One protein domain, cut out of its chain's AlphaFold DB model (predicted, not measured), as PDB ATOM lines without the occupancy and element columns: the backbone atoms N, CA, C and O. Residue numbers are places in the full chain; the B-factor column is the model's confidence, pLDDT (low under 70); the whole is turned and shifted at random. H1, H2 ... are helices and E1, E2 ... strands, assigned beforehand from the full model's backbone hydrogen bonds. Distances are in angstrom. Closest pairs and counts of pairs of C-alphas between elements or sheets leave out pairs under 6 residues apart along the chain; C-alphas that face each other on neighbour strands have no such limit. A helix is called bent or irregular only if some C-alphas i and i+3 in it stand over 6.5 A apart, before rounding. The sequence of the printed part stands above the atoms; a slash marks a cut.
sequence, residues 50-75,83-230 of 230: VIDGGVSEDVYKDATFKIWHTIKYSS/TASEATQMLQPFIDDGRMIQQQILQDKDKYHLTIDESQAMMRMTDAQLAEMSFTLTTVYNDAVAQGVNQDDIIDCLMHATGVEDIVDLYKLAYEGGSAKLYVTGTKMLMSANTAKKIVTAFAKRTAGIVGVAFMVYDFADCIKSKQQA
ATOM      1  N   VAL A  50     192.781 151.408 154.629       65.44
ATOM      2  CA  VAL A  50     191.962 152.573 154.302       65.44
ATOM      3  C   VAL A  50     191.289 152.317 152.962       65.44
ATOM      4  O   VAL A  50     191.983 152.113 151.966       65.44
ATOM      5  N   ILE A  51     189.966 152.360 152.947       69.19
ATOM      6  CA  ILE A  51     189.162 152.467 151.733       69.19
ATOM      7  C   ILE A  51     188.683 153.914 151.663       69.19
ATOM      8  O   ILE A  51     188.077 154.416 152.613       69.19
ATOM      9  N   ASP A  52     189.009 154.591 150.565       68.44
ATOM     10  CA  ASP A  52     188.476 155.917 150.266       68.44
ATOM     11  C   ASP A  52     187.070 155.708 149.704       68.44
ATOM     12  O   ASP A  52     186.883 155.205 148.599       68.44
ATOM     13  N   GLY A  53     186.079 155.944 150.543       64.44
ATOM     14  CA  GLY A  53     184.696 155.568 150.337       64.44
ATOM     15  C   GLY A  53     183.847 156.236 151.398       64.44
ATOM     16  O   GLY A  53     184.176 156.231 152.586       64.44
ATOM     17  N   GLY A  54     182.753 156.833 150.973       70.81
ATOM     18  CA  GLY A  54     181.859 157.529 151.866       70.81
ATOM     19  C   GLY A  54     181.151 158.629 151.122       70.81
ATOM     20  O   GLY A  54     181.711 159.693 150.855       70.81
ATOM     21  N   VAL A  55     179.875 158.390 150.865       79.25
ATOM     22  CA  VAL A  55     178.951 159.467 150.542       79.25
ATOM     23  C   VAL A  55     179.007 160.492 151.682       79.25
ATOM     24  O   VAL A  55     178.944 160.125 152.862       79.25
ATOM     25  N   SER A  56     179.170 161.775 151.345       82.25
ATOM     26  CA  SER A  56     179.190 162.839 152.351       82.25
ATOM     27  C   SER A  56     177.877 162.863 153.134       82.25
ATOM     28  O   SER A  56     176.837 162.411 152.656       82.25
ATOM     29  N   GLU A  57     177.910 163.374 154.364       81.94
ATOM     30  CA  GLU A  57     176.747 163.357 155.259       81.94
ATOM     31  C   GLU A  57     175.508 164.021 154.636       81.94
ATOM     32  O   GLU A  57     174.399 163.497 154.739       81.94
ATOM     33  N   ASP A  58     175.691 165.154 153.963       86.62
ATOM     34  CA  ASP A  58     174.633 165.897 153.283       86.62
ATOM     35  C   ASP A  58     174.048 165.113 152.105       86.62
ATOM     36  O   ASP A  58     172.826 165.011 151.992       86.62
ATOM     37  N   VAL A  59     174.897 164.492 151.281       89.56
ATOM     38  CA  VAL A  59     174.453 163.673 150.144       89.56
ATOM     39  C   VAL A  59     173.755 162.406 150.635       89.56
ATOM     40  O   VAL A  59     172.728 162.018 150.079       89.56
ATOM     41  N   TYR A  60     174.244 161.792 151.715       89.44
ATOM     42  CA  TYR A  60     173.596 160.645 152.343       89.44
ATOM     43  C   TYR A  60     172.202 161.026 152.848       89.44
ATOM     44  O   TYR A  60     171.215 160.362 152.520       89.44
ATOM     45  N   LYS A  61     172.099 162.104 153.638       88.31
ATOM     46  CA  LYS A  61     170.828 162.570 154.211       88.31
ATOM     47  C   LYS A  61     169.836 162.967 153.121       88.31
ATOM     48  O   LYS A  61     168.663 162.623 153.225       88.31
ATOM     49  N   ASP A  62     170.296 163.637 152.068       91.44
ATOM     50  CA  ASP A  62     169.462 164.013 150.927       91.44
ATOM     51  C   ASP A  62     168.949 162.785 150.159       91.44
ATOM     52  O   ASP A  62     167.741 162.652 149.954       91.44
ATOM     53  N   ALA A  63     169.830 161.848 149.795       92.00
ATOM     54  CA  ALA A  63     169.450 160.648 149.050       92.00
ATOM     55  C   ALA A  63     168.486 159.759 149.853       92.00
ATOM     56  O   ALA A  63     167.431 159.365 149.347       92.00
ATOM     57  N   THR A  64     168.791 159.499 151.127       91.25
ATOM     58  CA  THR A  64     167.919 158.708 152.014       91.25
ATOM     59  C   THR A  64     166.578 159.391 152.261       91.25
ATOM     60  O   THR A  64     165.539 158.729 152.210       91.25
ATOM     61  N   PHE A  65     166.557 160.715 152.454       90.88
ATOM     62  CA  PHE A  65     165.314 161.470 152.599       90.88
ATOM     63  C   PHE A  65     164.466 161.429 151.326       90.88
ATOM     64  O   PHE A  65     163.261 161.200 151.421       90.88
ATOM     65  N   LYS A  66     165.068 161.620 150.146       91.88
ATOM     66  CA  LYS A  66     164.367 161.559 148.854       91.88
ATOM     67  C   LYS A  66     163.718 160.201 148.634       91.88
ATOM     68  O   LYS A  66     162.536 160.153 148.289       91.88
ATOM     69  N   ILE A  67     164.453 159.118 148.881       92.81
ATOM     70  CA  ILE A  67     163.933 157.750 148.773       92.81
ATOM     71  C   ILE A  67     162.798 157.539 149.773       92.81
ATOM     72  O   ILE A  67     161.698 157.144 149.378       92.81
ATOM     73  N   TRP A  68     163.032 157.872 151.048       92.44
ATOM     74  CA  TRP A  68     162.033 157.709 152.097       92.44
ATOM     75  C   TRP A  68     160.747 158.473 151.771       92.44
ATOM     76  O   TRP A  68     159.662 157.900 151.800       92.44
ATOM     77  N   HIS A  69     160.863 159.751 151.410       91.00
ATOM     78  CA  HIS A  69     159.731 160.618 151.099       91.00
ATOM     79  C   HIS A  69     158.966 160.124 149.866       91.00
ATOM     80  O   HIS A  69     157.737 160.048 149.895       91.00
ATOM     81  N   THR A  70     159.682 159.768 148.797       90.56
ATOM     82  CA  THR A  70     159.077 159.270 147.555       90.56
ATOM     83  C   THR A  70     158.275 158.006 147.818       90.56
ATOM     84  O   THR A  70     157.110 157.941 147.444       90.56
ATOM     85  N   ILE A  71     158.846 157.027 148.524       90.44
ATOM     86  CA  ILE A  71     158.157 155.764 148.804       90.44
ATOM     87  C   ILE A  71     157.009 155.976 149.803       90.44
ATOM     88  O   ILE A  71     155.890 155.537 149.527       90.44
ATOM     89  N   LYS A  72     157.231 156.705 150.911       89.19
ATOM     90  CA  LYS A  72     156.223 156.946 151.963       89.19
ATOM     91  C   LYS A  72     154.961 157.623 151.435       89.19
ATOM     92  O   LYS A  72     153.861 157.260 151.849       89.19
ATOM     93  N   TYR A  73     155.126 158.611 150.556       86.06
ATOM     94  CA  TYR A  73     154.029 159.437 150.047       86.06
ATOM     95  C   TYR A  73     153.633 159.111 148.604       86.06
ATOM     96  O   TYR A  73     152.760 159.783 148.051       86.06
ATOM     97  N   SER A  74     154.221 158.077 147.994       79.25
ATOM     98  CA  SER A  74     153.740 157.568 146.710       79.25
ATOM     99  C   SER A  74     152.295 157.084 146.855       79.25
ATOM    100  O   SER A  74     151.950 156.326 147.768       79.25
ATOM    101  N   SER A  75     151.412 157.524 145.955       58.56
ATOM    102  CA  SER A  75     150.098 156.904 145.855       58.56
ATOM    103  C   SER A  75     150.290 155.540 145.200       58.56
ATOM    104  O   SER A  75     150.744 155.455 144.064       58.56
ATOM    105  N   THR A  83     159.800 153.557 139.626       89.81
ATOM    106  CA  THR A  83     160.443 152.928 138.472       89.81
ATOM    107  C   THR A  83     161.913 152.622 138.751       89.81
ATOM    108  O   THR A  83     162.568 153.257 139.579       89.81
ATOM    109  N   ALA A  84     162.481 151.678 137.995       90.56
ATOM    110  CA  ALA A  84     163.913 151.389 138.066       90.56
ATOM    111  C   ALA A  84     164.773 152.623 137.741       90.56
ATOM    112  O   ALA A  84     165.789 152.829 138.389       90.56
ATOM    113  N   SER A  85     164.349 153.466 136.792       92.38
ATOM    114  CA  SER A  85     165.078 154.691 136.438       92.38
ATOM    115  C   SER A  85     165.086 155.708 137.578       92.38
ATOM    116  O   SER A  85     166.123 156.306 137.854       92.38
ATOM    117  N   GLU A  86     163.947 155.924 138.237       91.38
ATOM    118  CA  GLU A  86     163.863 156.833 139.387       91.38
ATOM    119  C   GLU A  86     164.675 156.300 140.569       91.38
ATOM    120  O   GLU A  86     165.418 157.054 141.195       91.38
ATOM    121  N   ALA A  87     164.598 154.990 140.830       93.31
ATOM    122  CA  ALA A  87     165.415 154.336 141.846       93.31
ATOM    123  C   ALA A  87     166.915 154.504 141.556       93.31
ATOM    124  O   ALA A  87     167.658 154.909 142.447       93.31
ATOM    125  N   THR A  88     167.358 154.276 140.313       95.25
ATOM    126  CA  THR A  88     168.751 154.500 139.897       95.25
ATOM    127  C   THR A  88     169.178 155.946 140.131       95.25
ATOM    128  O   THR A  88     170.229 156.167 140.719       95.25
ATOM    129  N   GLN A  89     168.367 156.932 139.734       95.19
ATOM    130  CA  GLN A  89     168.713 158.345 139.929       95.19
ATOM    131  C   GLN A  89     168.863 158.710 141.408       95.19
ATOM    132  O   GLN A  89     169.800 159.418 141.771       95.19
ATOM    133  N   MET A  90     167.968 158.220 142.269       94.56
ATOM    134  CA  MET A  90     168.051 158.478 143.708       94.56
ATOM    135  C   MET A  90     169.220 157.746 144.378       94.56
ATOM    136  O   MET A  90     169.799 158.266 145.328       94.56
ATOM    137  N   LEU A  91     169.579 156.559 143.882       96.19
ATOM    138  CA  LEU A  91     170.683 155.749 144.404       96.19
ATOM    139  C   LEU A  91     172.037 156.073 143.765       96.19
ATOM    140  O   LEU A  91     173.045 155.528 144.211       96.19
ATOM    141  N   GLN A  92     172.091 156.960 142.767       96.69
ATOM    142  CA  GLN A  92     173.311 157.281 142.023       96.69
ATOM    143  C   GLN A  92     174.520 157.596 142.918       96.69
ATOM    144  O   GLN A  92     175.583 157.034 142.650       96.69
ATOM    145  N   PRO A  93     174.393 158.376 144.015       94.50
ATOM    146  CA  PRO A  93     175.526 158.617 144.909       94.50
ATOM    147  C   PRO A  93     176.134 157.329 145.481       94.50
ATOM    148  O   PRO A  93     177.353 157.205 145.556       94.50
ATOM    149  N   PHE A  94     175.297 156.351 145.832       94.25
ATOM    150  CA  PHE A  94     175.740 155.057 146.351       94.25
ATOM    151  C   PHE A  94     176.263 154.135 145.244       94.25
ATOM    152  O   PHE A  94     177.169 153.340 145.481       94.25
ATOM    153  N   ILE A  95     175.723 154.228 144.024       95.94
ATOM    154  CA  ILE A  95     176.241 153.484 142.864       95.94
ATOM    155  C   ILE A  95     177.678 153.929 142.564       95.94
ATOM    156  O   ILE A  95     178.561 153.088 142.379       95.94
ATOM    157  N   ASP A  96     177.910 155.240 142.523       95.31
ATOM    158  CA  ASP A  96     179.211 155.821 142.193       95.31
ATOM    159  C   ASP A  96     180.242 155.529 143.289       95.31
ATOM    160  O   ASP A  96     181.340 155.049 142.994       95.31
ATOM    161  N   ASP A  97     179.865 155.723 144.554       91.19
ATOM    162  CA  ASP A  97     180.709 155.395 145.703       91.19
ATOM    163  C   ASP A  97     181.000 153.886 145.789       91.19
ATOM    164  O   ASP A  97     182.148 153.469 145.944       91.19
ATOM    165  N   GLY A  98     179.993 153.036 145.568       91.56
ATOM    166  CA  GLY A  98     180.164 151.584 145.528       91.56
ATOM    167  C   GLY A  98     181.130 151.140 144.432       91.56
ATOM    168  O   GLY A  98     181.966 150.262 144.659       91.56
ATOM    169  N   ARG A  99     181.072 151.775 143.255       93.75
ATOM    170  CA  ARG A  99     182.010 151.527 142.149       93.75
ATOM    171  C   ARG A  99     183.430 151.956 142.506       93.75
ATOM    172  O   ARG A  99     184.379 151.254 142.161       93.75
ATOM    173  N   MET A 100     183.587 153.071 143.212       91.25
ATOM    174  CA  MET A 100     184.889 153.519 143.704       91.25
ATOM    175  C   MET A 100     185.481 152.520 144.714       91.25
ATOM    176  O   MET A 100     186.622 152.086 144.539       91.25
ATOM    177  N   ILE A 101     184.697 152.088 145.706       87.12
ATOM    178  CA  ILE A 101     185.099 151.073 146.697       87.12
ATOM    179  C   ILE A 101     185.503 149.766 145.996       87.12
ATOM    180  O   ILE A 101     186.576 149.216 146.253       87.12
ATOM    181  N   GLN A 102     184.675 149.294 145.061       89.56
ATOM    182  CA  GLN A 102     184.941 148.107 144.246       89.56
ATOM    183  C   GLN A 102     186.284 148.218 143.508       89.56
ATOM    184  O   GLN A 102     187.085 147.283 143.528       89.56
ATOM    185  N   GLN A 103     186.553 149.356 142.864       89.75
ATOM    186  CA  GLN A 103     187.790 149.568 142.111       89.75
ATOM    187  C   GLN A 103     189.028 149.557 143.005       89.75
ATOM    188  O   GLN A 103     190.021 148.938 142.631       89.75
ATOM    189  N   GLN A 104     188.974 150.181 144.181       86.88
ATOM    190  CA  GLN A 104     190.097 150.168 145.124       86.88
ATOM    191  C   GLN A 104     190.428 148.752 145.589       86.88
ATOM    192  O   GLN A 104     191.593 148.357 145.630       86.88
ATOM    193  N   ILE A 105     189.402 147.949 145.870       84.19
ATOM    194  CA  ILE A 105     189.589 146.568 146.317       84.19
ATOM    195  C   ILE A 105     190.151 145.690 145.190       84.19
ATOM    196  O   ILE A 105     191.031 144.863 145.429       84.19
ATOM    197  N   LEU A 106     189.708 145.901 143.947       86.62
ATOM    198  CA  LEU A 106     190.238 145.197 142.776       86.62
ATOM    199  C   LEU A 106     191.677 145.605 142.422       86.62
ATOM    200  O   LEU A 106     192.448 144.755 141.967       86.62
ATOM    201  N   GLN A 107     192.046 146.874 142.611       87.00
ATOM    202  CA  GLN A 107     193.409 147.367 142.372       87.00
ATOM    203  C   GLN A 107     194.415 146.734 143.339       87.00
ATOM    204  O   GLN A 107     195.510 146.359 142.925       87.00
ATOM    205  N   ASP A 108     193.994 146.506 144.581       83.50
ATOM    206  CA  ASP A 108     194.801 145.909 145.645       83.50
ATOM    207  C   ASP A 108     194.457 144.420 145.879       83.50
ATOM    208  O   ASP A 108     194.603 143.900 146.986       83.50
ATOM    209  N   LYS A 109     194.008 143.688 144.849       78.06
ATOM    210  CA  LYS A 109     193.513 142.294 144.965       78.06
ATOM    211  C   LYS A 109     194.435 141.334 145.736       78.06
ATOM    212  O   LYS A 109     193.941 140.434 146.417       78.06
ATOM    213  N   ASP A 110     195.754 141.529 145.642       78.00
ATOM    214  CA  ASP A 110     196.758 140.685 146.298       78.00
ATOM    215  C   ASP A 110     196.790 140.941 147.810       78.00
ATOM    216  O   ASP A 110     196.933 140.001 148.593       78.00
ATOM    217  N   LYS A 111     196.568 142.196 148.222       79.94
ATOM    218  CA  LYS A 111     196.433 142.616 149.623       79.94
ATOM    219  C   LYS A 111     195.169 142.044 150.264       79.94
ATOM    220  O   LYS A 111     195.184 141.690 151.436       79.94
ATOM    221  N   TYR A 112     194.090 141.943 149.491       75.81
ATOM    222  CA  TYR A 112     192.819 141.368 149.936       75.81
ATOM    223  C   TYR A 112     192.734 139.849 149.752       75.81
ATOM    224  O   TYR A 112     191.708 139.259 150.083       75.81
ATOM    225  N   HIS A 113     193.782 139.205 149.220       82.44
ATOM    226  CA  HIS A 113     193.815 137.768 148.934       82.44
ATOM    227  C   HIS A 113     192.547 137.279 148.203       82.44
ATOM    228  O   HIS A 113     191.937 136.265 148.573       82.44
ATOM    229  N   LEU A 114     192.107 138.033 147.191       79.25
ATOM    230  CA  LEU A 114     190.940 137.665 146.392       79.25
ATOM    231  C   LEU A 114     191.272 136.460 145.511       79.25
ATOM    232  O   LEU A 114     192.265 136.448 144.782       79.25
ATOM    233  N   THR A 115     190.407 135.453 145.532       84.94
ATOM    234  CA  THR A 115     190.448 134.380 144.536       84.94
ATOM    235  C   THR A 115     190.029 134.915 143.163       84.94
ATOM    236  O   THR A 115     189.458 136.005 143.030       84.94
ATOM    237  N   ILE A 116     190.301 134.134 142.115       86.31
ATOM    238  CA  ILE A 116     189.888 134.469 140.746       86.31
ATOM    239  C   ILE A 116     188.364 134.624 140.674       86.31
ATOM    240  O   ILE A 116     187.882 135.615 140.126       86.31
ATOM    241  N   ASP A 117     187.617 133.696 141.272       84.94
ATOM    242  CA  ASP A 117     186.153 133.709 141.249       84.94
ATOM    243  C   ASP A 117     185.583 134.905 142.020       84.94
ATOM    244  O   ASP A 117     184.659 135.561 141.544       84.94
ATOM    245  N   GLU A 118     186.169 135.254 143.169       83.38
ATOM    246  CA  GLU A 118     185.774 136.441 143.941       83.38
ATOM    247  C   GLU A 118     186.056 137.733 143.172       83.38
ATOM    248  O   GLU A 118     185.209 138.622 143.129       83.38
ATOM    249  N   SER A 119     187.207 137.815 142.501       84.75
ATOM    250  CA  SER A 119     187.545 138.956 141.647       84.75
ATOM    251  C   SER A 119     186.562 139.083 140.480       84.75
ATOM    252  O   SER A 119     186.120 140.181 140.153       84.75
ATOM    253  N   GLN A 120     186.180 137.965 139.855       87.38
ATOM    254  CA  GLN A 120     185.200 137.952 138.767       87.38
ATOM    255  C   GLN A 120     183.794 138.323 139.233       87.38
ATOM    256  O   GLN A 120     183.117 139.083 138.542       87.38
ATOM    257  N   ALA A 121     183.357 137.812 140.385       85.62
ATOM    258  CA  ALA A 121     182.080 138.185 140.983       85.62
ATOM    259  C   ALA A 121     182.055 139.685 141.308       85.62
ATOM    260  O   ALA A 121     181.106 140.375 140.947       85.62
ATOM    261  N   MET A 122     183.140 140.203 141.890       86.25
ATOM    262  CA  MET A 122     183.289 141.619 142.199       86.25
ATOM    263  C   MET A 122     183.244 142.475 140.933       86.25
ATOM    264  O   MET A 122     182.447 143.399 140.877       86.25
ATOM    265  N   MET A 123     183.995 142.134 139.880       88.94
ATOM    266  CA  MET A 123     183.964 142.854 138.594       88.94
ATOM    267  C   MET A 123     182.581 142.874 137.923       88.94
ATOM    268  O   MET A 123     182.323 143.736 137.086       88.94
ATOM    269  N   ARG A 124     181.701 141.926 138.259       91.12
ATOM    270  CA  ARG A 124     180.355 141.785 137.684       91.12
ATOM    271  C   ARG A 124     179.250 142.361 138.567       91.12
ATOM    272  O   ARG A 124     178.081 142.159 138.244       91.12
ATOM    273  N   MET A 125     179.596 143.059 139.650       91.69
ATOM    274  CA  MET A 125     178.594 143.708 140.491       91.69
ATOM    275  C   MET A 125     177.743 144.681 139.671       91.69
ATOM    276  O   MET A 125     178.253 145.530 138.939       91.69
ATOM    277  N   THR A 126     176.434 144.531 139.805       94.56
ATOM    278  CA  THR A 126     175.421 145.412 139.226       94.56
ATOM    279  C   THR A 126     175.326 146.714 140.013       94.56
ATOM    280  O   THR A 126     175.707 146.770 141.181       94.56
ATOM    281  N   ASP A 127     174.739 147.747 139.410       95.88
ATOM    282  CA  ASP A 127     174.502 149.030 140.084       95.88
ATOM    283  C   ASP A 127     173.715 148.864 141.394       95.88
ATOM    284  O   ASP A 127     174.017 149.523 142.383       95.88
ATOM    285  N   ALA A 128     172.765 147.926 141.438       94.06
ATOM    286  CA  ALA A 128     172.029 147.608 142.656       94.06
ATOM    287  C   ALA A 128     172.953 147.075 143.762       94.06
ATOM    288  O   ALA A 128     172.926 147.579 144.880       94.06
ATOM    289  N   GLN A 129     173.825 146.118 143.440       92.06
ATOM    290  CA  GLN A 129     174.771 145.548 144.406       92.06
ATOM    291  C   GLN A 129     175.813 146.577 144.872       92.06
ATOM    292  O   GLN A 129     176.206 146.570 146.037       92.06
ATOM    293  N   LEU A 130     176.260 147.465 143.977       93.25
ATOM    294  CA  LEU A 130     177.176 148.558 144.316       93.25
ATOM    295  C   LEU A 130     176.512 149.555 145.274       93.25
ATOM    296  O   LEU A 130     177.105 149.895 146.298       93.25
ATOM    297  N   ALA A 131     175.272 149.957 144.980       94.19
ATOM    298  CA  ALA A 131     174.499 150.854 145.830       94.19
ATOM    299  C   ALA A 131     174.223 150.246 147.210       94.19
ATOM    300  O   ALA A 131     174.408 150.914 148.223       94.19
ATOM    301  N   GLU A 132     173.820 148.976 147.260       90.31
ATOM    302  CA  GLU A 132     173.537 148.266 148.509       90.31
ATOM    303  C   GLU A 132     174.776 148.191 149.411       90.31
ATOM    304  O   GLU A 132     174.713 148.498 150.606       90.31
ATOM    305  N   MET A 133     175.921 147.843 148.820       87.69
ATOM    306  CA  MET A 133     177.203 147.784 149.512       87.69
ATOM    307  C   MET A 133     177.614 149.156 150.054       87.69
ATOM    308  O   MET A 133     177.914 149.272 151.242       87.69
ATOM    309  N   SER A 134     177.621 150.189 149.205       88.94
ATOM    310  CA  SER A 134     178.007 151.551 149.600       88.94
ATOM    311  C   SER A 134     177.095 152.105 150.689       88.94
ATOM    312  O   SER A 134     177.585 152.632 151.690       88.94
ATOM    313  N   PHE A 135     175.779 151.932 150.547       89.44
ATOM    314  CA  PHE A 135     174.815 152.366 151.549       89.44
ATOM    315  C   PHE A 135     175.069 151.691 152.898       89.44
ATOM    316  O   PHE A 135     175.155 152.376 153.917       89.44
ATOM    317  N   THR A 136     175.236 150.365 152.911       85.19
ATOM    318  CA  THR A 136     175.491 149.595 154.140       85.19
ATOM    319  C   THR A 136     176.783 150.062 154.806       85.19
ATOM    320  O   THR A 136     176.791 150.380 155.993       85.19
ATOM    321  N   LEU A 137     177.871 150.147 154.040       81.31
ATOM    322  CA  LEU A 137     179.176 150.569 154.537       81.31
ATOM    323  C   LEU A 137     179.141 151.996 155.089       81.31
ATOM    324  O   LEU A 137     179.563 152.229 156.218       81.31
ATOM    325  N   THR A 138     178.564 152.933 154.337       81.94
ATOM    326  CA  THR A 138     178.421 154.323 154.783       81.94
ATOM    327  C   THR A 138     177.584 154.398 156.055       81.94
ATOM    328  O   THR A 138     177.958 155.095 156.987       81.94
ATOM    329  N   THR A 139     176.487 153.647 156.138       82.94
ATOM    330  CA  THR A 139     175.597 153.644 157.308       82.94
ATOM    331  C   THR A 139     176.291 153.121 158.567       82.94
ATOM    332  O   THR A 139     176.090 153.666 159.645       82.94
ATOM    333  N   VAL A 140     177.124 152.085 158.438       78.12
ATOM    334  CA  VAL A 140     177.820 151.471 159.580       78.12
ATOM    335  C   VAL A 140     179.010 152.308 160.058       78.12
ATOM    336  O   VAL A 140     179.269 152.336 161.259       78.12
ATOM    337  N   TYR A 141     179.732 152.972 159.148       72.44
ATOM    338  CA  TYR A 141     181.003 153.650 159.448       72.44
ATOM    339  C   TYR A 141     180.917 155.183 159.528       72.44
ATOM    340  O   TYR A 141     181.893 155.825 159.925       72.44
ATOM    341  N   ASN A 142     179.796 155.796 159.136       71.81
ATOM    342  CA  ASN A 142     179.637 157.247 159.170       71.81
ATOM    343  C   ASN A 142     178.931 157.704 160.456       71.81
ATOM    344  O   ASN A 142     177.708 157.853 160.502       71.81
ATOM    345  N   ASP A 143     179.729 158.027 161.478       62.06
ATOM    346  CA  ASP A 143     179.256 158.598 162.750       62.06
ATOM    347  C   ASP A 143     178.405 159.869 162.557       62.06
ATOM    348  O   ASP A 143     177.539 160.172 163.377       62.06
ATOM    349  N   ALA A 144     178.637 160.635 161.483       58.34
ATOM    350  CA  ALA A 144     177.907 161.871 161.203       58.34
ATOM    351  C   ALA A 144     176.468 161.604 160.720       58.34
ATOM    352  O   ALA A 144     175.534 162.334 161.058       58.34
ATOM    353  N   VAL A 145     176.277 160.506 159.988       61.12
ATOM    354  CA  VAL A 145     174.956 159.989 159.606       61.12
ATOM    355  C   VAL A 145     174.226 159.397 160.815       61.12
ATOM    356  O   VAL A 145     173.011 159.542 160.929       61.12
ATOM    357  N   ALA A 146     174.978 158.798 161.740       57.22
ATOM    358  CA  ALA A 146     174.499 158.201 162.983       57.22
ATOM    359  C   ALA A 146     174.194 159.209 164.111       57.22
ATOM    360  O   ALA A 146     173.745 158.806 165.185       57.22
ATOM    361  N   GLN A 147     174.444 160.513 163.925       60.72
ATOM    362  CA  GLN A 147     174.294 161.497 165.004       60.72
ATOM    363  C   GLN A 147     172.878 161.487 165.596       60.72
ATOM    364  O   GLN A 147     171.894 161.791 164.922       60.72
ATOM    365  N   GLY A 148     172.798 161.177 166.892       66.06
ATOM    366  CA  GLY A 148     171.539 161.104 167.635       66.06
ATOM    367  C   GLY A 148     170.836 159.745 167.580       66.06
ATOM    368  O   GLY A 148     169.704 159.653 168.043       66.06
ATOM    369  N   VAL A 149     171.479 158.703 167.041       72.56
ATOM    370  CA  VAL A 149     170.972 157.322 167.007       72.56
ATOM    371  C   VAL A 149     172.015 156.388 167.623       72.56
ATOM    372  O   VAL A 149     173.209 156.541 167.376       72.56
ATOM    373  N   ASN A 150     171.585 155.426 168.442       80.12
ATOM    374  CA  ASN A 150     172.490 154.413 168.979       80.12
ATOM    375  C   ASN A 150     172.975 153.475 167.854       80.12
ATOM    376  O   ASN A 150     172.192 153.091 166.987       80.12
ATOM    377  N   GLN A 151     174.242 153.055 167.890       77.38
ATOM    378  CA  GLN A 151     174.800 152.097 166.931       77.38
ATOM    379  C   GLN A 151     173.974 150.806 166.878       77.38
ATOM    380  O   GLN A 151     173.730 150.281 165.798       77.38
ATOM    381  N   ASP A 152     173.490 150.319 168.024       80.25
ATOM    382  CA  ASP A 152     172.658 149.111 168.067       80.25
ATOM    383  C   ASP A 152     171.346 149.284 167.294       80.25
ATOM    384  O   ASP A 152     170.905 148.359 166.616       80.25
ATOM    385  N   ASP A 153     170.759 150.482 167.322       84.62
ATOM    386  CA  ASP A 153     169.543 150.796 166.572       84.62
ATOM    387  C   ASP A 153     169.807 150.900 165.069       84.62
ATOM    388  O   ASP A 153     168.982 150.461 164.268       84.62
ATOM    389  N   ILE A 154     170.965 151.439 164.679       83.50
ATOM    390  CA  ILE A 154     171.409 151.459 163.279       83.50
ATOM    391  C   ILE A 154     171.542 150.035 162.762       83.50
ATOM    392  O   ILE A 154     171.030 149.717 161.689       83.50
ATOM    393  N   ILE A 155     172.204 149.173 163.530       81.81
ATOM    394  CA  ILE A 155     172.415 147.784 163.146       81.81
ATOM    395  C   ILE A 155     171.091 147.032 163.085       81.81
ATOM    396  O   ILE A 155     170.836 146.407 162.061       81.81
ATOM    397  N   ASP A 156     170.230 147.151 164.095       84.19
ATOM    398  CA  ASP A 156     168.886 146.554 164.126       84.19
ATOM    399  C   ASP A 156     168.050 146.954 162.897       84.19
ATOM    400  O   ASP A 156     167.544 146.100 162.163       84.19
ATOM    401  N   CYS A 157     167.993 148.251 162.583       87.25
ATOM    402  CA  CYS A 157     167.273 148.738 161.408       87.25
ATOM    403  C   CYS A 157     167.890 148.266 160.087       87.25
ATOM    404  O   CYS A 157     167.165 147.997 159.127       87.25
ATOM    405  N   LEU A 158     169.216 148.147 160.011       85.50
ATOM    406  CA  LEU A 158     169.902 147.661 158.817       85.50
ATOM    407  C   LEU A 158     169.699 146.149 158.628       85.50
ATOM    408  O   LEU A 158     169.539 145.701 157.491       85.50
ATOM    409  N   MET A 159     169.624 145.370 159.715       81.56
ATOM    410  CA  MET A 159     169.225 143.955 159.677       81.56
ATOM    411  C   MET A 159     167.837 143.811 159.069       81.56
ATOM    412  O   MET A 159     167.637 143.055 158.117       81.56
ATOM    413  N   HIS A 160     166.897 144.587 159.613       83.62
ATOM    414  CA  HIS A 160     165.505 144.573 159.205       83.62
ATOM    415  C   HIS A 160     165.358 144.912 157.719       83.62
ATOM    416  O   HIS A 160     164.697 144.188 156.981       83.62
ATOM    417  N   ALA A 161     166.036 145.969 157.270       85.56
ATOM    418  CA  ALA A 161     165.971 146.446 155.896       85.56
ATOM    419  C   ALA A 161     166.622 145.495 154.879       85.56
ATOM    420  O   ALA A 161     166.096 145.283 153.789       85.56
ATOM    421  N   THR A 162     167.789 144.934 155.206       76.62
ATOM    422  CA  THR A 162     168.558 144.083 154.277       76.62
ATOM    423  C   THR A 162     168.045 142.642 154.220       76.62
ATOM    424  O   THR A 162     168.447 141.876 153.333       76.62
ATOM    425  N   GLY A 163     167.202 142.243 155.181       69.94
ATOM    426  CA  GLY A 163     166.720 140.870 155.336       69.94
ATOM    427  C   GLY A 163     167.842 139.862 155.603       69.94
ATOM    428  O   GLY A 163     167.675 138.671 155.349       69.94
ATOM    429  N   VAL A 164     169.018 140.320 156.051       64.44
ATOM    430  CA  VAL A 164     170.068 139.419 156.537       64.44
ATOM    431  C   VAL A 164     169.683 139.033 157.960       64.44
ATOM    432  O   VAL A 164     169.874 139.814 158.879       64.44
ATOM    433  N   GLU A 165     169.131 137.841 158.161       51.06
ATOM    434  CA  GLU A 165     168.908 137.311 159.517       51.06
ATOM    435  C   GLU A 165     170.204 136.705 160.099       51.06
ATOM    436  O   GLU A 165     170.448 136.767 161.304       51.06
ATOM    437  N   ASP A 166     171.107 136.217 159.239       49.09
ATOM    438  CA  ASP A 166     172.412 135.652 159.614       49.09
ATOM    439  C   ASP A 166     173.489 136.741 159.766       49.09
ATOM    440  O   ASP A 166     174.477 136.820 159.027       49.09
ATOM    441  N   ILE A 167     173.305 137.626 160.745       50.12
ATOM    442  CA  ILE A 167     174.216 138.745 161.009       50.12
ATOM    443  C   ILE A 167     175.319 138.354 161.992       50.12
ATOM    444  O   ILE A 167     175.521 138.944 163.042       50.12
ATOM    445  N   VAL A 168     176.141 137.383 161.619       52.78
ATOM    446  CA  VAL A 168     177.493 137.347 162.196       52.78
ATOM    447  C   VAL A 168     178.377 138.363 161.476       52.78
ATOM    448  O   VAL A 168     179.186 139.029 162.114       52.78
ATOM    449  N   ASP A 169     178.188 138.543 160.168       58.16
ATOM    450  CA  ASP A 169     179.072 139.382 159.362       58.16
ATOM    451  C   ASP A 169     178.739 140.878 159.458       58.16
ATOM    452  O   ASP A 169     179.667 141.669 159.530       58.16
ATOM    453  N   LEU A 170     177.469 141.296 159.579       60.59
ATOM    454  CA  LEU A 170     177.123 142.711 159.846       60.59
ATOM    455  C   LEU A 170     177.445 143.147 161.290       60.59
ATOM    456  O   LEU A 170     177.915 144.262 161.496       60.59
ATOM    457  N   TYR A 171     177.276 142.265 162.284       61.84
ATOM    458  CA  TYR A 171     177.731 142.518 163.654       61.84
ATOM    459  C   TYR A 171     179.252 142.628 163.666       61.84
ATOM    460  O   TYR A 171     179.791 143.589 164.197       61.84
ATOM    461  N   LYS A 172     179.968 141.709 163.009       61.28
ATOM    462  CA  LYS A 172     181.414 141.858 162.806       61.28
ATOM    463  C   LYS A 172     181.757 143.130 162.044       61.28
ATOM    464  O   LYS A 172     182.750 143.748 162.371       61.28
ATOM    465  N   LEU A 173     180.944 143.598 161.103       61.41
ATOM    466  CA  LEU A 173     181.213 144.869 160.433       61.41
ATOM    467  C   LEU A 173     181.138 146.066 161.369       61.41
ATOM    468  O   LEU A 173     182.005 146.931 161.315       61.41
ATOM    469  N   ALA A 174     180.135 146.087 162.236       59.91
ATOM    470  CA  ALA A 174     179.954 147.147 163.214       59.91
ATOM    471  C   ALA A 174     180.955 147.064 164.381       59.91
ATOM    472  O   ALA A 174     181.347 148.090 164.929       59.91
ATOM    473  N   TYR A 175     181.384 145.850 164.752       57.66
ATOM    474  CA  TYR A 175     182.163 145.576 165.966       57.66
ATOM    475  C   TYR A 175     183.624 145.126 165.730       57.66
ATOM    476  O   TYR A 175     184.433 145.264 166.641       57.66
ATOM    477  N   GLU A 176     184.032 144.641 164.549       53.81
ATOM    478  CA  GLU A 176     185.457 144.513 164.146       53.81
ATOM    479  C   GLU A 176     186.042 145.884 163.767       53.81
ATOM    480  O   GLU A 176     187.242 146.095 163.916       53.81
ATOM    481  N   GLY A 177     185.195 146.849 163.388       50.69
ATOM    482  CA  GLY A 177     185.504 148.283 163.482       50.69
ATOM    483  C   GLY A 177     185.410 148.831 164.916       50.69
ATOM    484  O   GLY A 177     185.470 150.042 165.126       50.69
ATOM    485  N   GLY A 178     185.209 147.945 165.899       40.28
ATOM    486  CA  GLY A 178     184.808 148.256 167.261       40.28
ATOM    487  C   GLY A 178     185.824 149.087 168.025       40.28
ATOM    488  O   GLY A 178     187.035 148.913 167.920       40.28
ATOM    489  N   SER A 179     185.266 149.945 168.874       36.16
ATOM    490  CA  SER A 179     185.917 150.940 169.728       36.16
ATOM    491  C   SER A 179     186.530 152.135 168.989       36.16
ATOM    492  O   SER A 179     187.718 152.184 168.715       36.16
ATOM    493  N   ALA A 180     185.683 153.151 168.793       40.28
ATOM    494  CA  ALA A 180     186.029 154.571 168.741       40.28
ATOM    495  C   ALA A 180     187.178 154.969 167.788       40.28
ATOM    496  O   ALA A 180     188.353 154.891 168.144       40.28
ATOM    497  N   LYS A 181     186.807 155.610 166.668       45.00
ATOM    498  CA  LYS A 181     187.682 156.350 165.728       45.00
ATOM    499  C   LYS A 181     188.352 155.524 164.616       45.00
ATOM    500  O   LYS A 181     189.552 155.669 164.392       45.00
ATOM    501  N   LEU A 182     187.586 154.739 163.853       45.81
ATOM    502  CA  LEU A 182     188.046 154.214 162.551       45.81
ATOM    503  C   LEU A 182     187.541 155.017 161.333       45.81
ATOM    504  O   LEU A 182     187.776 154.628 160.192       45.81
ATOM    505  N   TYR A 183     186.926 156.179 161.565       45.91
ATOM    506  CA  TYR A 183     186.793 157.226 160.556       45.91
ATOM    507  C   TYR A 183     187.978 158.184 160.690       45.91
ATOM    508  O   TYR A 183     188.068 158.961 161.647       45.91
ATOM    509  N   VAL A 184     188.912 158.136 159.741       45.62
ATOM    510  CA  VAL A 184     189.845 159.254 159.562       45.62
ATOM    511  C   VAL A 184     189.047 160.310 158.816       45.62
ATOM    512  O   VAL A 184     188.703 160.101 157.660       45.62
ATOM    513  N   THR A 185     188.691 161.393 159.508       45.09
ATOM    514  CA  THR A 185     187.938 162.559 159.010       45.09
ATOM    515  C   THR A 185     187.909 162.697 157.480       45.09
ATOM    516  O   THR A 185     188.939 162.983 156.874       45.09
ATOM    517  N   GLY A 186     186.711 162.559 156.899       49.34
ATOM    518  CA  GLY A 186     186.397 162.860 155.498       49.34
ATOM    519  C   GLY A 186     186.510 161.664 154.551       49.34
ATOM    520  O   GLY A 186     187.492 161.584 153.837       49.34
ATOM    521  N   THR A 187     185.495 160.793 154.519       57.09
ATOM    522  CA  THR A 187     185.280 159.701 153.538       57.09
ATOM    523  C   THR A 187     186.257 158.526 153.586       57.09
ATOM    524  O   THR A 187     186.417 157.826 152.596       57.09
ATOM    525  N   LYS A 188     186.926 158.266 154.715       61.81
ATOM    526  CA  LYS A 188     187.878 157.146 154.821       61.81
ATOM    527  C   LYS A 188     187.420 156.110 155.831       61.81
ATOM    528  O   LYS A 188     187.443 156.363 157.037       61.81
ATOM    529  N   MET A 189     187.053 154.935 155.326       69.75
ATOM    530  CA  MET A 189     186.716 153.764 156.132       69.75
ATOM    531  C   MET A 189     187.975 152.950 156.409       69.75
ATOM    532  O   MET A 189     188.673 152.536 155.482       69.75
ATOM    533  N   LEU A 190     188.270 152.703 157.682       64.12
ATOM    534  CA  LEU A 190     189.306 151.758 158.081       64.12
ATOM    535  C   LEU A 190     188.671 150.379 158.310       64.12
ATOM    536  O   LEU A 190     187.757 150.240 159.117       64.12
ATOM    537  N   MET A 191     189.159 149.349 157.619       69.44
ATOM    538  CA  MET A 191     188.737 147.959 157.836       69.44
ATOM    539  C   MET A 191     189.870 146.972 157.546       69.44
ATOM    540  O   MET A 191     190.811 147.288 156.817       69.44
ATOM    541  N   SER A 192     189.814 145.771 158.126       68.38
ATOM    542  CA  SER A 192     190.782 144.717 157.792       68.38
ATOM    543  C   SER A 192     190.578 144.226 156.352       68.38
ATOM    544  O   SER A 192     189.481 144.331 155.794       68.38
ATOM    545  N   ALA A 193     191.628 143.667 155.747       70.31
ATOM    546  CA  ALA A 193     191.551 143.123 154.394       70.31
ATOM    547  C   ALA A 193     190.562 141.943 154.314       70.31
ATOM    548  O   ALA A 193     189.741 141.878 153.394       70.31
ATOM    549  N   ASN A 194     190.561 141.061 155.316       72.88
ATOM    550  CA  ASN A 194     189.584 139.982 155.425       72.88
ATOM    551  C   ASN A 194     188.141 140.486 155.575       72.88
ATOM    552  O   ASN A 194     187.228 139.903 154.983       72.88
ATOM    553  N   THR A 195     187.916 141.558 156.340       70.19
ATOM    554  CA  THR A 195     186.585 142.160 156.517       70.19
ATOM    555  C   THR A 195     186.103 142.759 155.195       70.19
ATOM    556  O   THR A 195     185.026 142.388 154.726       70.19
ATOM    557  N   ALA A 196     186.933 143.568 154.522       70.19
ATOM    558  CA  ALA A 196     186.636 144.122 153.196       70.19
ATOM    559  C   ALA A 196     186.272 143.027 152.183       70.19
ATOM    560  O   ALA A 196     185.239 143.095 151.516       70.19
ATOM    561  N   LYS A 197     187.073 141.957 152.124       75.88
ATOM    562  CA  LYS A 197     186.812 140.799 151.263       75.88
ATOM    563  C   LYS A 197     185.441 140.172 151.533       75.88
ATOM    564  O   LYS A 197     184.680 139.927 150.592       75.88
ATOM    565  N   LYS A 198     185.105 139.899 152.796       74.88
ATOM    566  CA  LYS A 198     183.819 139.279 153.167       74.88
ATOM    567  C   LYS A 198     182.628 140.156 152.790       74.88
ATOM    568  O   LYS A 198     181.670 139.644 152.225       74.88
ATOM    569  N   ILE A 199     182.717 141.465 153.031       72.75
ATOM    570  CA  ILE A 199     181.665 142.427 152.673       72.75
ATOM    571  C   ILE A 199     181.365 142.358 151.187       72.75
ATOM    572  O   ILE A 199     180.234 142.098 150.781       72.75
ATOM    573  N   VAL A 200     182.388 142.594 150.365       71.88
ATOM    574  CA  VAL A 200     182.162 142.754 148.934       71.88
ATOM    575  C   VAL A 200     181.686 141.444 148.331       71.88
ATOM    576  O   VAL A 200     180.787 141.440 147.498       71.88
ATOM    577  N   THR A 201     182.232 140.313 148.781       71.69
ATOM    578  CA  THR A 201     181.780 138.999 148.309       71.69
ATOM    579  C   THR A 201     180.355 138.669 148.752       71.69
ATOM    580  O   THR A 201     179.645 137.999 147.999       71.69
ATOM    581  N   ALA A 202     179.904 139.152 149.913       77.56
ATOM    582  CA  ALA A 202     178.516 139.019 150.342       77.56
ATOM    583  C   ALA A 202     177.575 139.821 149.430       77.56
ATOM    584  O   ALA A 202     176.616 139.258 148.900       77.56
ATOM    585  N   PHE A 203     177.879 141.094 149.163       78.00
ATOM    586  CA  PHE A 203     177.049 141.935 148.291       78.00
ATOM    587  C   PHE A 203     177.105 141.514 146.818       78.00
ATOM    588  O   PHE A 203     176.078 141.514 146.142       78.00
ATOM    589  N   ALA A 204     178.251 141.036 146.328       71.44
ATOM    590  CA  ALA A 204     178.392 140.523 144.963       71.44
ATOM    591  C   ALA A 204     177.550 139.265 144.680       71.44
ATOM    592  O   ALA A 204     177.319 138.926 143.519       71.44
ATOM    593  N   LYS A 205     177.083 138.562 145.720       69.62
ATOM    594  CA  LYS A 205     176.202 137.390 145.591       69.62
ATOM    595  C   LYS A 205     174.716 137.730 145.704       69.62
ATOM    596  O   LYS A 205     173.887 136.894 145.348       69.62
ATOM    597  N   ARG A 206     174.363 138.921 146.193       71.69
ATOM    598  CA  ARG A 206     172.960 139.323 146.353       71.69
ATOM    599  C   ARG A 206     172.317 139.645 145.016       71.69
ATOM    600  O   ARG A 206     172.955 140.208 144.138       71.69
ATOM    601  N   THR A 207     171.040 139.319 144.868       64.06
ATOM    602  CA  THR A 207     170.295 139.486 143.609       64.06
ATOM    603  C   THR A 207     169.200 140.549 143.701       64.06
ATOM    604  O   THR A 207     168.243 140.508 142.929       64.06
ATOM    605  N   ALA A 208     169.293 141.479 144.657       75.12
ATOM    606  CA  ALA A 208     168.323 142.561 144.776       75.12
ATOM    607  C   ALA A 208     168.394 143.470 143.536       75.12
ATOM    608  O   ALA A 208     169.467 143.909 143.129       75.12
ATOM    609  N   GLY A 209     167.244 143.739 142.913       89.69
ATOM    610  CA  GLY A 209     167.144 144.751 141.859       89.69
ATOM    611  C   GLY A 209     167.218 146.166 142.441       89.69
ATOM    612  O   GLY A 209     166.960 146.364 143.625       89.69
ATOM    613  N   ILE A 210     167.500 147.171 141.604       94.00
ATOM    614  CA  ILE A 210     167.711 148.560 142.062       94.00
ATOM    615  C   ILE A 210     166.501 149.151 142.809       94.00
ATOM    616  O   ILE A 210     166.663 149.871 143.787       94.00
ATOM    617  N   VAL A 211     165.280 148.778 142.408       92.38
ATOM    618  CA  VAL A 211     164.047 149.150 143.124       92.38
ATOM    619  C   VAL A 211     164.009 148.513 144.515       92.38
ATOM    620  O   VAL A 211     163.654 149.178 145.480       92.38
ATOM    621  N   GLY A 212     164.430 147.251 144.640       91.00
ATOM    622  CA  GLY A 212     164.528 146.566 145.932       91.00
ATOM    623  C   GLY A 212     165.529 147.239 146.871       91.00
ATOM    624  O   GLY A 212     165.238 147.406 148.050       91.00
ATOM    625  N   VAL A 213     166.657 147.718 146.341       92.88
ATOM    626  CA  VAL A 213     167.632 148.500 147.119       92.88
ATOM    627  C   VAL A 213     167.032 149.834 147.580       92.88
ATOM    628  O   VAL A 213     167.258 150.245 148.714       92.88
ATOM    629  N   ALA A 214     166.208 150.494 146.762       93.69
ATOM    630  CA  ALA A 214     165.505 151.702 147.196       93.69
ATOM    631  C   ALA A 214     164.502 151.412 148.331       93.69
ATOM    632  O   ALA A 214     164.424 152.184 149.285       93.69
ATOM    633  N   PHE A 215     163.786 150.283 148.278       92.19
ATOM    634  CA  PHE A 215     162.927 149.847 149.386       92.19
ATOM    635  C   PHE A 215     163.723 149.523 150.652       92.19
ATOM    636  O   PHE A 215     163.334 149.978 151.719       92.19
ATOM    637  N   MET A 216     164.877 148.860 150.534       92.12
ATOM    638  CA  MET A 216     165.787 148.638 151.664       92.12
ATOM    639  C   MET A 216     166.186 149.968 152.328       92.12
ATOM    640  O   MET A 216     166.109 150.108 153.547       92.12
ATOM    641  N   VAL A 217     166.572 150.979 151.544       93.12
ATOM    642  CA  VAL A 217     166.909 152.305 152.091       93.12
ATOM    643  C   VAL A 217     165.698 152.960 152.769       93.12
ATOM    644  O   VAL A 217     165.851 153.581 153.824       93.12
ATOM    645  N   TYR A 218     164.497 152.813 152.203       93.06
ATOM    646  CA  TYR A 218     163.259 153.282 152.830       93.06
ATOM    647  C   TYR A 218     162.982 152.581 154.165       93.06
ATOM    648  O   TYR A 218     162.740 153.277 155.148       93.06
ATOM    649  N   ASP A 219     163.048 151.249 154.216       91.56
ATOM    650  CA  ASP A 219     162.754 150.463 155.420       91.56
ATOM    651  C   ASP A 219     163.740 150.807 156.541       91.56
ATOM    652  O   ASP A 219     163.338 151.013 157.689       91.56
ATOM    653  N   PHE A 220     165.019 150.987 156.197       91.31
ATOM    654  CA  PHE A 220     166.023 151.488 157.132       91.31
ATOM    655  C   PHE A 220     165.656 152.882 157.660       91.31
ATOM    656  O   PHE A 220     165.604 153.098 158.872       91.31
ATOM    657  N   ALA A 221     165.380 153.836 156.765       90.12
ATOM    658  CA  ALA A 221     165.093 155.215 157.146       90.12
ATOM    659  C   ALA A 221     163.799 155.343 157.971       90.12
ATOM    660  O   ALA A 221     163.741 156.152 158.899       90.12
ATOM    661  N   ASP A 222     162.767 154.554 157.660       90.75
ATOM    662  CA  ASP A 222     161.510 154.519 158.417       90.75
ATOM    663  C   ASP A 222     161.732 153.915 159.812       90.75
ATOM    664  O   ASP A 222     161.269 154.481 160.805       90.75
ATOM    665  N   CYS A 223     162.528 152.843 159.906       90.69
ATOM    666  CA  CYS A 223     162.915 152.232 161.176       90.69
ATOM    667  C   CYS A 223     163.684 153.213 162.075       90.69
ATOM    668  O   CYS A 223     163.277 153.434 163.219       90.69
ATOM    669  N   ILE A 224     164.717 153.886 161.556       88.44
ATOM    670  CA  ILE A 224     165.483 154.887 162.316       88.44
ATOM    671  C   ILE A 224     164.574 156.006 162.832       88.44
ATOM    672  O   ILE A 224     164.615 156.349 164.015       88.44
ATOM    673  N   LYS A 225     163.710 156.553 161.971       86.81
ATOM    674  CA  LYS A 225     162.774 157.612 162.367       86.81
ATOM    675  C   LYS A 225     161.813 157.158 163.460       86.81
ATOM    676  O   LYS A 225     161.522 157.945 164.356       86.81
ATOM    677  N   SER A 226     161.338 155.913 163.405       85.94
ATOM    678  CA  SER A 226     160.451 155.364 164.435       85.94
ATOM    679  C   SER A 226     161.134 155.285 165.804       85.94
ATOM    680  O   SER A 226     160.515 155.613 166.813       85.94
ATOM    681  N   LYS A 227     162.429 154.946 165.834       83.44
ATOM    682  CA  LYS A 227     163.227 154.857 167.062       83.44
ATOM    683  C   LYS A 227     163.632 156.222 167.621       83.44
ATOM    684  O   LYS A 227     163.752 156.363 168.826       83.44
ATOM    685  N   GLN A 228     163.788 157.242 166.775       76.81
ATOM    686  CA  GLN A 228     164.041 158.624 167.219       76.81
ATOM    687  C   GLN A 228     162.805 159.318 167.818       76.81
ATOM    688  O   GLN A 228     162.939 160.348 168.477       76.81
ATOM    689  N   GLN A 229     161.604 158.808 167.536       68.25
ATOM    690  CA  GLN A 229     160.331 159.346 168.032       68.25
ATOM    691  C   GLN A 229     159.798 158.605 169.271       68.25
ATOM    692  O   GLN A 229     158.796 159.050 169.840       68.25
ATOM    693  N   ALA A 230     160.429 157.489 169.648       54.53
ATOM    694  CA  ALA A 230     160.109 156.676 170.822       54.53
ATOM    695  C   ALA A 230     160.820 157.201 172.078       54.53
ATOM    696  O   ALA A 230     160.201 157.114 173.164       54.53
TER     697      ALA A 230
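AT A GLANCE: This is residues 50 to 75 and 83 to 230 of the 230 residues of an uncharacterized protein of Prevotella sp. CAG:891 (UniProt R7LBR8). A compact body of helices is built round H4, which runs through its middle; H5 and H8 stand side by side with it in a three-helix bundle, and the long, kinked H2 crosses it. H1 crosses H8 on one side, H7 packs on H4 with H3 beyond it, H6 packs on H5, and a small sheet of E1 and E2 sits by H2. The printed part has 174 residues, mostly helix, with eight named helices and two strands in the order E1 H1 H2 H3 H4 H5 H6 E2 H7 H8. The sheet is antiparallel; the radius of gyration of the C-alphas is 15.2 A and the spans are 47 by 37 by 30 A.

HOW THE PARTS SIT: E1, residues 50 to 52, and E2, residues 188 to 191, are antiparallel neighbours; N 51 and O 189 are within hydrogen-bond range at 2.9 A. The closest C-alphas of E1 and H2, residues 84 to 107, are those of Ile 51 and Ile 101, 6.6 A apart. H2 is irregular, with C-alphas 90 and 93 7.6 A apart and a kink of 66 degrees near residue 91. H2 touches the hub, H4, residues 127 to 141, at Ile 95 and Ala 131, whose C-alphas are closest at 4.3 A, only just about perpendicular at 73 degrees. H4, H5, residues 151 to 162, and H8, residues 210 to 228, form an up and down bundle, each running against the one before. H5 and H8 touch, closest at C-alphas 161 and 216, 4.8 A. H1, residues 57 to 73, touches residues 214 to 222 of H8 alone, about perpendicular at 82 degrees, closest at C-alphas 68 and 218, 4.7 A. H7, residues 193 to 205, touches H4 through C-alphas 203 and 129, 5.8 A, and H3, residues 116 to 123, through C-alphas 204 and 122, 5.7 A. H6, residues 169 to 176, forms a hairpin with H5, closest at C-alphas 171 and 155, 7.5 A. Every O i to N i+4 pair is within hydrogen-bond range in H1 and H3 to H8, and 18 of 20 in H2.

IN THESE COORDINATES: E1 begins at C-alpha 50, (191.962, 152.573, 154.302). H2 is 30.1 A long, H8 27.3 A, H1 23.6 A and H4 20.9 A. H8 ends at C-alpha 228, (164.041, 158.624, 167.219).

THE WHOLE: The C-alphas of Ser 75 and Asp 110 are farthest apart, 49.4 A. Residues 76 to 82 are not printed, and C-alphas 75 and 83 are 13.3 A apart. The link from H6 to E2 is long. The mean pLDDT of the printed part is 78.6, with residues 163 to 192 among those under 70.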